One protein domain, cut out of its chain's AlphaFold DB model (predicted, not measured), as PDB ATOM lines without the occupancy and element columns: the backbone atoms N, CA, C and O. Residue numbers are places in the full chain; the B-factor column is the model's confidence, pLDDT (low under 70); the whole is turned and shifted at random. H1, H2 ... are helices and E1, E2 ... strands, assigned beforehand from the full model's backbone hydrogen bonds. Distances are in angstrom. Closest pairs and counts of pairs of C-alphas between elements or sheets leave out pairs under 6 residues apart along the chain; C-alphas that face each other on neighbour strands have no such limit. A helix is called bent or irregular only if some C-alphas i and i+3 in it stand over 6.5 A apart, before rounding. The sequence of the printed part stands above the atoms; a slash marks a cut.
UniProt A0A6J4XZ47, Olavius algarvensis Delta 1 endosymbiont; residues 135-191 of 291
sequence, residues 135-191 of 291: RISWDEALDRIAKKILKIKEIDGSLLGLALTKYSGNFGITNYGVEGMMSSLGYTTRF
ATOM      1  N   ARG A 135      -4.824   7.585 -39.397       96.88
ATOM      2  CA  ARG A 135      -6.101   6.870 -39.508       96.88
ATOM      3  C   ARG A 135      -6.452   6.657 -40.983       96.88
ATOM      4  O   ARG A 135      -6.277   7.568 -41.790       96.88
ATOM      5  N   ILE A 136      -6.978   5.480 -41.307       97.38
ATOM      6  CA  ILE A 136      -7.504   5.140 -42.639       97.38
ATOM      7  C   ILE A 136      -8.920   4.556 -42.535       97.38
ATOM      8  O   ILE A 136      -9.386   4.240 -41.435       97.38
ATOM      9  N   SER A 137      -9.627   4.446 -43.662       97.88
ATOM     10  CA  SER A 137     -10.927   3.766 -43.708       97.88
ATOM     11  C   SER A 137     -10.761   2.243 -43.652       97.88
ATOM     12  O   SER A 137      -9.681   1.709 -43.916       97.88
ATOM     13  N   TRP A 138     -11.842   1.534 -43.311       97.69
ATOM     14  CA  TRP A 138     -11.867   0.071 -43.365       97.69
ATOM     15  C   TRP A 138     -11.646  -0.449 -44.787       97.69
ATOM     16  O   TRP A 138     -10.820  -1.340 -44.963       97.69
ATOM     17  N   ASP A 139     -12.284   0.160 -45.789       98.00
ATOM     18  CA  ASP A 139     -12.109  -0.227 -47.194       98.00
ATOM     19  C   ASP A 139     -10.655  -0.052 -47.647       98.00
ATOM     20  O   ASP A 139     -10.066  -0.976 -48.201       98.00
ATOM     21  N   GLU A 140     -10.018   1.084 -47.321       97.44
ATOM     22  CA  GLU A 140      -8.605   1.308 -47.653       97.44
ATOM     23  C   GLU A 140      -7.700   0.279 -46.953       97.44
ATOM     24  O   GLU A 140      -6.743  -0.218 -47.554       97.44
ATOM     25  N   ALA A 141      -7.978  -0.046 -45.687       97.38
ATOM     26  CA  ALA A 141      -7.198  -1.020 -44.930       97.38
ATOM     27  C   ALA A 141      -7.285  -2.421 -45.550       97.38
ATOM     28  O   ALA A 141      -6.252  -3.052 -45.795       97.38
ATOM     29  N   LEU A 142      -8.504  -2.886 -45.829       96.50
ATOM     30  CA  LEU A 142      -8.764  -4.206 -46.398       96.50
ATOM     31  C   LEU A 142      -8.184  -4.325 -47.810       96.50
ATOM     32  O   LEU A 142      -7.459  -5.282 -48.082       96.50
ATOM     33  N   ASP A 143      -8.385  -3.319 -48.663       97.81
ATOM     34  CA  ASP A 143      -7.810  -3.273 -50.010       97.81
ATOM     35  C   ASP A 143      -6.285  -3.354 -49.986       97.81
ATOM     36  O   ASP A 143      -5.675  -4.081 -50.772       97.81
ATOM     37  N   ARG A 144      -5.639  -2.598 -49.090       96.50
ATOM     38  CA  ARG A 144      -4.176  -2.610 -48.956       96.50
ATOM     39  C   ARG A 144      -3.669  -3.983 -48.529       96.50
ATOM     40  O   ARG A 144      -2.680  -4.451 -49.093       96.50
ATOM     41  N   ILE A 145      -4.325  -4.612 -47.554       95.06
ATOM     42  CA  ILE A 145      -3.962  -5.950 -47.068       95.06
ATOM     43  C   ILE A 145      -4.142  -6.977 -48.192       95.06
ATOM     44  O   ILE A 145      -3.197  -7.704 -48.500       95.06
ATOM     45  N   ALA A 146      -5.297  -6.982 -48.862       95.19
ATOM     46  CA  ALA A 146      -5.594  -7.899 -49.959       95.19
ATOM     47  C   ALA A 146      -4.597  -7.749 -51.119       95.19
ATOM     48  O   ALA A 146      -3.977  -8.729 -51.532       95.19
ATOM     49  N   LYS A 147      -4.348  -6.514 -51.581       96.75
ATOM     50  CA  LYS A 147      -3.351  -6.220 -52.628       96.75
ATOM     51  C   LYS A 147      -1.955  -6.695 -52.234       96.75
ATOM     52  O   LYS A 147      -1.212  -7.186 -53.078       96.75
ATOM     53  N   LYS A 148      -1.577  -6.571 -50.957       94.50
ATOM     54  CA  LYS A 148      -0.268  -7.029 -50.475       94.50
ATOM     55  C   LYS A 148      -0.160  -8.554 -50.476       94.50
ATOM     56  O   LYS A 148       0.874  -9.060 -50.899       94.50
ATOM     57  N   ILE A 149      -1.206  -9.261 -50.048       94.56
ATOM     58  CA  ILE A 149      -1.265 -10.731 -50.080       94.56
ATOM     59  C   ILE A 149      -1.171 -11.240 -51.524       94.56
ATOM     60  O   ILE A 149      -0.354 -12.111 -51.811       94.56
ATOM     61  N   LEU A 150      -1.945 -10.655 -52.447       94.56
ATOM     62  CA  LEU A 150      -1.897 -11.008 -53.871       94.56
ATOM     63  C   LEU A 150      -0.514 -10.746 -54.474       94.56
ATOM     64  O   LEU A 150       0.044 -11.620 -55.126       94.56
ATOM     65  N   LYS A 151       0.089  -9.592 -54.168       95.38
ATOM     66  CA  LYS A 151       1.440  -9.256 -54.625       95.38
ATOM     67  C   LYS A 151       2.505 -10.237 -54.119       95.38
ATOM     68  O   LYS A 151       3.432 -10.541 -54.858       95.38
ATOM     69  N   ILE A 152       2.399 -10.724 -52.878       93.81
ATOM     70  CA  ILE A 152       3.305 -11.765 -52.355       93.81
ATOM     71  C   ILE A 152       3.170 -13.037 -53.198       93.81
ATOM     72  O   ILE A 152       4.172 -13.576 -53.654       93.81
ATOM     73  N   LYS A 153       1.932 -13.460 -53.479       93.00
ATOM     74  CA  LYS A 153       1.663 -14.638 -54.310       93.00
ATOM     75  C   LYS A 153       2.217 -14.501 -55.731       93.00
ATOM     76  O   LYS A 153       2.737 -15.475 -56.260       93.00
ATOM     77  N   GLU A 154       2.097 -13.322 -56.339       94.50
ATOM     78  CA  GLU A 154       2.623 -13.046 -57.683       94.50
ATOM     79  C   GLU A 154       4.155 -13.087 -57.735       94.50
ATOM     80  O   GLU A 154       4.711 -13.629 -58.685       94.50
ATOM     81  N   ILE A 155       4.836 -12.530 -56.726       94.31
ATOM     82  CA  ILE A 155       6.305 -12.450 -56.693       94.31
ATOM     83  C   ILE A 155       6.930 -13.802 -56.337       94.31
ATOM     84  O   ILE A 155       7.856 -14.242 -57.012       94.31
ATOM     85  N   ASP A 156       6.427 -14.461 -55.292       90.94
ATOM     86  CA  ASP A 156       7.045 -15.674 -54.739       90.94
ATOM     87  C   ASP A 156       6.475 -16.963 -55.359       90.94
ATOM     88  O   ASP A 156       6.915 -18.065 -55.027       90.94
ATOM     89  N   GLY A 157       5.422 -16.860 -56.180       91.19
ATOM     90  CA  GLY A 157       4.646 -18.005 -56.679       91.19
ATOM     91  C   GLY A 157       3.906 -18.789 -55.583       91.19
ATOM     92  O   GLY A 157       3.252 -19.793 -55.864       91.19
ATOM     93  N   SER A 158       3.999 -18.352 -54.324       91.38
ATOM     94  CA  SER A 158       3.456 -19.023 -53.144       91.38
ATOM     95  C   SER A 158       3.078 -18.009 -52.061       91.38
ATOM     96  O   SER A 158       3.445 -16.839 -52.122       91.38
ATOM     97  N   LEU A 159       2.335 -18.453 -51.046       93.00
ATOM     98  CA  LEU A 159       1.982 -17.633 -49.881       93.00
ATOM     99  C   LEU A 159       2.836 -17.959 -48.648       93.00
ATOM    100  O   LEU A 159       2.488 -17.575 -47.532       93.00
ATOM    101  N   LEU A 160       3.982 -18.623 -48.824       91.19
ATOM    102  CA  LEU A 160       4.876 -18.953 -47.711       91.19
ATOM    103  C   LEU A 160       5.502 -17.702 -47.071       91.19
ATOM    104  O   LEU A 160       5.783 -17.710 -45.874       91.19
ATOM    105  N   GLY A 161       5.628 -16.592 -47.806       89.56
ATOM    106  CA  GLY A 161       6.033 -15.293 -47.251       89.56
ATOM    107  C   GLY A 161       5.022 -14.674 -46.269       89.56
ATOM    108  O   GLY A 161       5.344 -13.708 -45.575       89.56
ATOM    109  N   LEU A 162       3.803 -15.219 -46.181       91.94
ATOM    110  CA  LEU A 162       2.769 -14.801 -45.238       91.94
ATOM    111  C   LEU A 162       2.759 -15.736 -44.020       91.94
ATOM    112  O   LEU A 162       2.561 -16.943 -44.162       91.94
ATOM    113  N   ALA A 163       2.911 -15.169 -42.820       90.88
ATOM    114  CA  ALA A 163       2.923 -15.923 -41.571       90.88
ATOM    115  C   ALA A 163       1.746 -15.562 -40.651       90.88
ATOM    116  O   ALA A 163       1.516 -14.383 -40.375       90.88
ATOM    117  N   LEU A 164       1.043 -16.573 -40.125       88.00
ATOM    118  CA  LEU A 164       0.080 -16.388 -39.033       88.00
ATOM    119  C   LEU A 164       0.728 -16.734 -37.693       88.00
ATOM    120  O   LEU A 164       1.108 -17.884 -37.465       88.00
ATOM    121  N   THR A 165       0.775 -15.760 -36.788       84.56
ATOM    122  CA  THR A 165       1.082 -15.978 -35.371       84.56
ATOM    123  C   THR A 165      -0.210 -15.948 -34.552       84.56
ATOM    124  O   THR A 165      -1.086 -15.117 -34.788       84.56
ATOM    125  N   LYS A 166      -0.345 -16.892 -33.620       76.69
ATOM    126  CA  LYS A 166      -1.515 -17.115 -32.756       76.69
ATOM    127  C   LYS A 166      -1.025 -17.322 -31.314       76.69
ATOM    128  O   LYS A 166       0.172 -17.483 -31.095       76.69
ATOM    129  N   TYR A 167      -1.949 -17.362 -30.351       70.69
ATOM    130  CA  TYR A 167      -1.760 -17.788 -28.951       70.69
ATOM    131  C   TYR A 167      -1.369 -16.695 -27.950       70.69
ATOM    132  O   TYR A 167      -1.003 -16.997 -26.814       70.69
ATOM    133  N   SER A 168      -1.498 -15.419 -28.318       65.69
ATOM    134  CA  SER A 168      -1.363 -14.299 -27.385       65.69
ATOM    135  C   SER A 168      -2.656 -13.480 -27.315       65.69
ATOM    136  O   SER A 168      -3.333 -13.261 -28.315       65.69
ATOM    137  N   GLY A 169      -3.017 -13.033 -26.107       73.12
ATOM    138  CA  GLY A 169      -4.169 -12.153 -25.891       73.12
ATOM    139  C   GLY A 169      -5.480 -12.877 -25.575       73.12
ATOM    140  O   GLY A 169      -5.640 -13.392 -24.469       73.12
ATOM    141  N   ASN A 170      -6.440 -12.814 -26.501       75.06
ATOM    142  CA  ASN A 170      -7.828 -13.256 -26.321       75.06
ATOM    143  C   ASN A 170      -8.032 -14.660 -26.923       75.06
ATOM    144  O   ASN A 170      -7.660 -14.883 -28.071       75.06
ATOM    145  N   PHE A 171      -8.618 -15.585 -26.155       76.12
ATOM    146  CA  PHE A 171      -8.825 -16.991 -26.546       76.12
ATOM    147  C   PHE A 171     -10.272 -17.328 -26.945       76.12
ATOM    148  O   PHE A 171     -10.642 -18.494 -27.031       76.12
ATOM    149  N   GLY A 172     -11.100 -16.321 -27.228       78.12
ATOM    150  CA  GLY A 172     -12.473 -16.525 -27.688       78.12
ATOM    151  C   GLY A 172     -12.557 -17.356 -28.974       78.12
ATOM    152  O   GLY A 172     -11.689 -17.262 -29.846       78.12
ATOM    153  N   ILE A 173     -13.637 -18.129 -29.113       79.75
ATOM    154  CA  ILE A 173     -13.845 -19.070 -30.227       79.75
ATOM    155  C   ILE A 173     -13.823 -18.394 -31.608       79.75
ATOM    156  O   ILE A 173     -13.399 -18.983 -32.599       79.75
ATOM    157  N   THR A 174     -14.209 -17.123 -31.685       81.06
ATOM    158  CA  THR A 174     -14.202 -16.347 -32.930       81.06
ATOM    159  C   THR A 174     -12.798 -16.119 -33.488       81.06
ATOM    160  O   THR A 174     -12.654 -15.935 -34.697       81.06
ATOM    161  N   ASN A 175     -11.746 -16.212 -32.663       79.25
ATOM    162  CA  ASN A 175     -10.364 -16.109 -33.138       79.25
ATOM    163  C   ASN A 175      -9.991 -17.249 -34.102       79.25
ATOM    164  O   ASN A 175      -9.181 -17.034 -35.004       79.25
ATOM    165  N   TYR A 176     -10.630 -18.420 -33.988       79.75
ATOM    166  CA  TYR A 176     -10.425 -19.529 -34.925       79.75
ATOM    167  C   TYR A 176     -10.953 -19.221 -36.339       79.75
ATOM    168  O   TYR A 176     -10.526 -19.849 -37.308       79.75
ATOM    169  N   GLY A 177     -11.818 -18.211 -36.505       86.31
ATOM    170  CA  GLY A 177     -12.263 -17.761 -37.828       86.31
ATOM    171  C   GLY A 177     -11.107 -17.259 -38.703       86.31
ATOM    172  O   GLY A 177     -11.077 -17.520 -39.906       86.31
ATOM    173  N   VAL A 178     -10.102 -16.616 -38.095       86.56
ATOM    174  CA  VAL A 178      -8.899 -16.151 -38.809       86.56
ATOM    175  C   VAL A 178      -8.069 -17.331 -39.311       86.56
ATOM    176  O   VAL A 178      -7.506 -17.266 -40.402       86.56
ATOM    177  N   GLU A 179      -8.016 -18.436 -38.565       85.94
ATOM    178  CA  GLU A 179      -7.352 -19.654 -39.033       85.94
ATOM    179  C   GLU A 179      -8.053 -20.251 -40.243       85.94
ATOM    180  O   GLU A 179      -7.369 -20.575 -41.212       85.94
ATOM    181  N   GLY A 180      -9.386 -20.349 -40.204       87.75
ATOM    182  CA  GLY A 180     -10.188 -20.832 -41.329       87.75
ATOM    183  C   GLY A 180      -9.968 -19.988 -42.584       87.75
ATOM    184  O   GLY A 180      -9.653 -20.529 -43.645       87.75
ATOM    185  N   MET A 181     -10.014 -18.658 -42.445       89.31
ATOM    186  CA  MET A 181      -9.684 -17.733 -43.531       89.31
ATOM    187  C   MET A 181      -8.273 -17.993 -44.073       89.31
ATOM    188  O   MET A 181      -8.102 -18.200 -45.272       89.31
ATOM    189  N   MET A 182      -7.256 -18.030 -43.211       89.44
ATOM    190  CA  MET A 182      -5.872 -18.228 -43.647       89.44
ATOM    191  C   MET A 182      -5.649 -19.601 -44.298       89.44
ATOM    192  O   MET A 182      -4.807 -19.720 -45.181       89.44
ATOM    193  N   SER A 183      -6.384 -20.637 -43.885       88.44
ATOM    194  CA  SER A 183      -6.329 -21.964 -44.509       88.44
ATOM    195  C   SER A 183      -6.985 -21.971 -45.893       88.44
ATOM    196  O   SER A 183      -6.495 -22.649 -46.792       88.44
ATOM    197  N   SER A 184      -8.035 -21.166 -46.103       90.38
ATOM    198  CA  SER A 184      -8.673 -21.006 -47.421       90.38
ATOM    199  C   SER A 184      -7.775 -20.319 -48.460       90.38
ATOM    200  O   SER A 184      -7.924 -20.561 -49.655       90.38
ATOM    201  N   LEU A 185      -6.801 -19.509 -48.023       89.69
ATOM    202  CA  LEU A 185      -5.821 -18.874 -48.913       89.69
ATOM    203  C   LEU A 185      -4.806 -19.874 -49.502       89.69
ATOM    204  O   LEU A 185      -4.201 -19.585 -50.535       89.69
ATOM    205  N   GLY A 186      -4.624 -21.040 -48.871       87.75
ATOM    206  CA  GLY A 186      -3.677 -22.084 -49.266       87.75
ATOM    207  C   GLY A 186      -2.515 -22.247 -48.280       87.75
ATOM    208  O   GLY A 186      -2.647 -22.000 -47.080       87.75
ATOM    209  N   TYR A 187      -1.357 -22.684 -48.780       89.44
ATOM    210  CA  TYR A 187      -0.172 -22.919 -47.951       89.44
ATOM    211  C   TYR A 187       0.480 -21.600 -47.512       89.44
ATOM    212  O   TYR A 187       1.164 -20.928 -48.282       89.44
ATOM    213  N   THR A 188       0.265 -21.255 -46.245       91.56
ATOM    214  CA  THR A 188       0.878 -20.113 -45.543       91.56
ATOM    215  C   THR A 188       1.824 -20.607 -44.454       91.56
ATOM    216  O   THR A 188       1.590 -21.679 -43.892       91.56
ATOM    217  N   THR A 189       2.818 -19.808 -44.073       91.44
ATOM    218  CA  THR A 189       3.685 -20.127 -42.932       91.44
ATOM    219  C   THR A 189       2.896 -20.069 -41.621       91.44
ATOM    220  O   THR A 189       2.182 -19.104 -41.336       91.44
ATOM    221  N   ARG A 190       3.013 -21.113 -40.794       87.62
ATOM    222  CA  ARG A 190       2.333 -21.221 -39.495       87.62
ATOM    223  C   ARG A 190       3.336 -21.520 -38.397       87.62
ATOM    224  O   ARG A 190       4.236 -22.336 -38.571       87.62
ATOM    225  N   PHE A 191       3.148 -20.869 -37.258       84.44
ATOM    226  CA  PHE A 191       3.872 -21.216 -36.045       84.44
ATOM    227  C   PHE A 191       3.247 -22.473 -35.437       84.44
ATOM    228  O   PHE A 191       2.026 -22.558 -35.312       84.44
TER     229      PHE A 191
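What this domain is: This is residues 135 to 191 of the 291 residues of a protein of Olavius algarvensis Delta 1 endosymbiont (UniProt A0A6J4XZ47). A long helix, H1, makes a V with a short ribbon of two parallel strands, E1 and E2, meeting E1 near the end of the helix and the start of the strand, while the second helix, H2, runs back beside the ribbon beyond an open loop and keeps away from H1. The first part of H1 sticks out as an arm with residues 135 to 147, and residues 168 to 174 stick out at the far turn between E1 and H2. The printed part has 57 residues, with two named helices and two named strands in the order H1, E1, H2, E2; the sheet has the order E1, E2 and is parallel, and the class is mixed, helices and strands. The whole is loose, with a radius of gyration of the C-alphas of 12.8 A and spans of 34 by 30 by 17 A.

How they stand to each other: Begin at the sheet, where E1, residues 159 to 164, and E2, residues 188 to 190, are parallel neighbours with 37 degrees between their directions. Look at C-alphas 163 and 189, which face each other at 4.5 A, and at C-alphas 160 and 188, which face each other at 4.7 A. Across this pair you will find N 189 and O 162 at 2.9 A and N 164 and O 189 at 3.0 A, both within hydrogen-bond range. Between the two strands in the chain comes H2, residues 173 to 184, and E1, H2 and E2 form a strand-helix-strand unit, two parallel neighbour strands with a helix between them, whose crossover is right-handed. The closest C-alphas of H2 and E2 are those of Met 182 and Thr 188, 7.3 A apart. The closest C-alphas of H2 and E1 are those of Met 182 and Leu 164, 7.8 A apart, the one pair within 8 A. Now turn to H1, residues 138 to 156: its closest C-alpha to E1 is that of Lys 153, 5.4 A from the C-alpha of Leu 159, and 6 pairs of C-alphas of H1 and E1 lie within 8 A. H1 and H2 are apart, and so are H1 and E2. In H1 every O i to N i+4 pair is within hydrogen-bond range, and in H2 5 of 8 are.

Where its parts are: Find E1 at C-alpha 159, (1.982, -17.633, -49.881); from there the strand runs 11.1 A to C-alpha 164. Its neighbour E2 is short, from Thr 188 to Arg 190, and ends at C-alpha 190, (2.333, -21.221, -39.495). For H1, look to C-alpha 138 at (-11.867, 0.071, -43.365); the helix runs 27.1 A from there to C-alpha 156 at (7.045, -15.674, -54.739). H2 runs 18.1 A from C-alpha 173 to C-alpha 184, and on the way its z coordinate passes from -30.227 to -47.421, while z in E1 goes from -49.881 to -39.033. Neither helix is bent.

The domain as a whole: The two C-alphas farthest apart are those of Ile 155 and Gly 172, at 34.8 A, and the first and last printed C-alphas, of Arg 135 and Phe 191, are 30.0 A apart. Without the stretches that stand free, residues 135 to 147, of which 138 to 147 belong to H1, and residues 168 to 174, the body has 37 residues and spans 29 by 16 by 15 A. The printed part has no cut. The links H1 to E1 and H2 to E2 are tight, the link E1 to H2 is short with 8 residues, and no link is long. In the B-factor column the mean pLDDT of the printed part is 89.1, and one residue, Ser 168, is under 70.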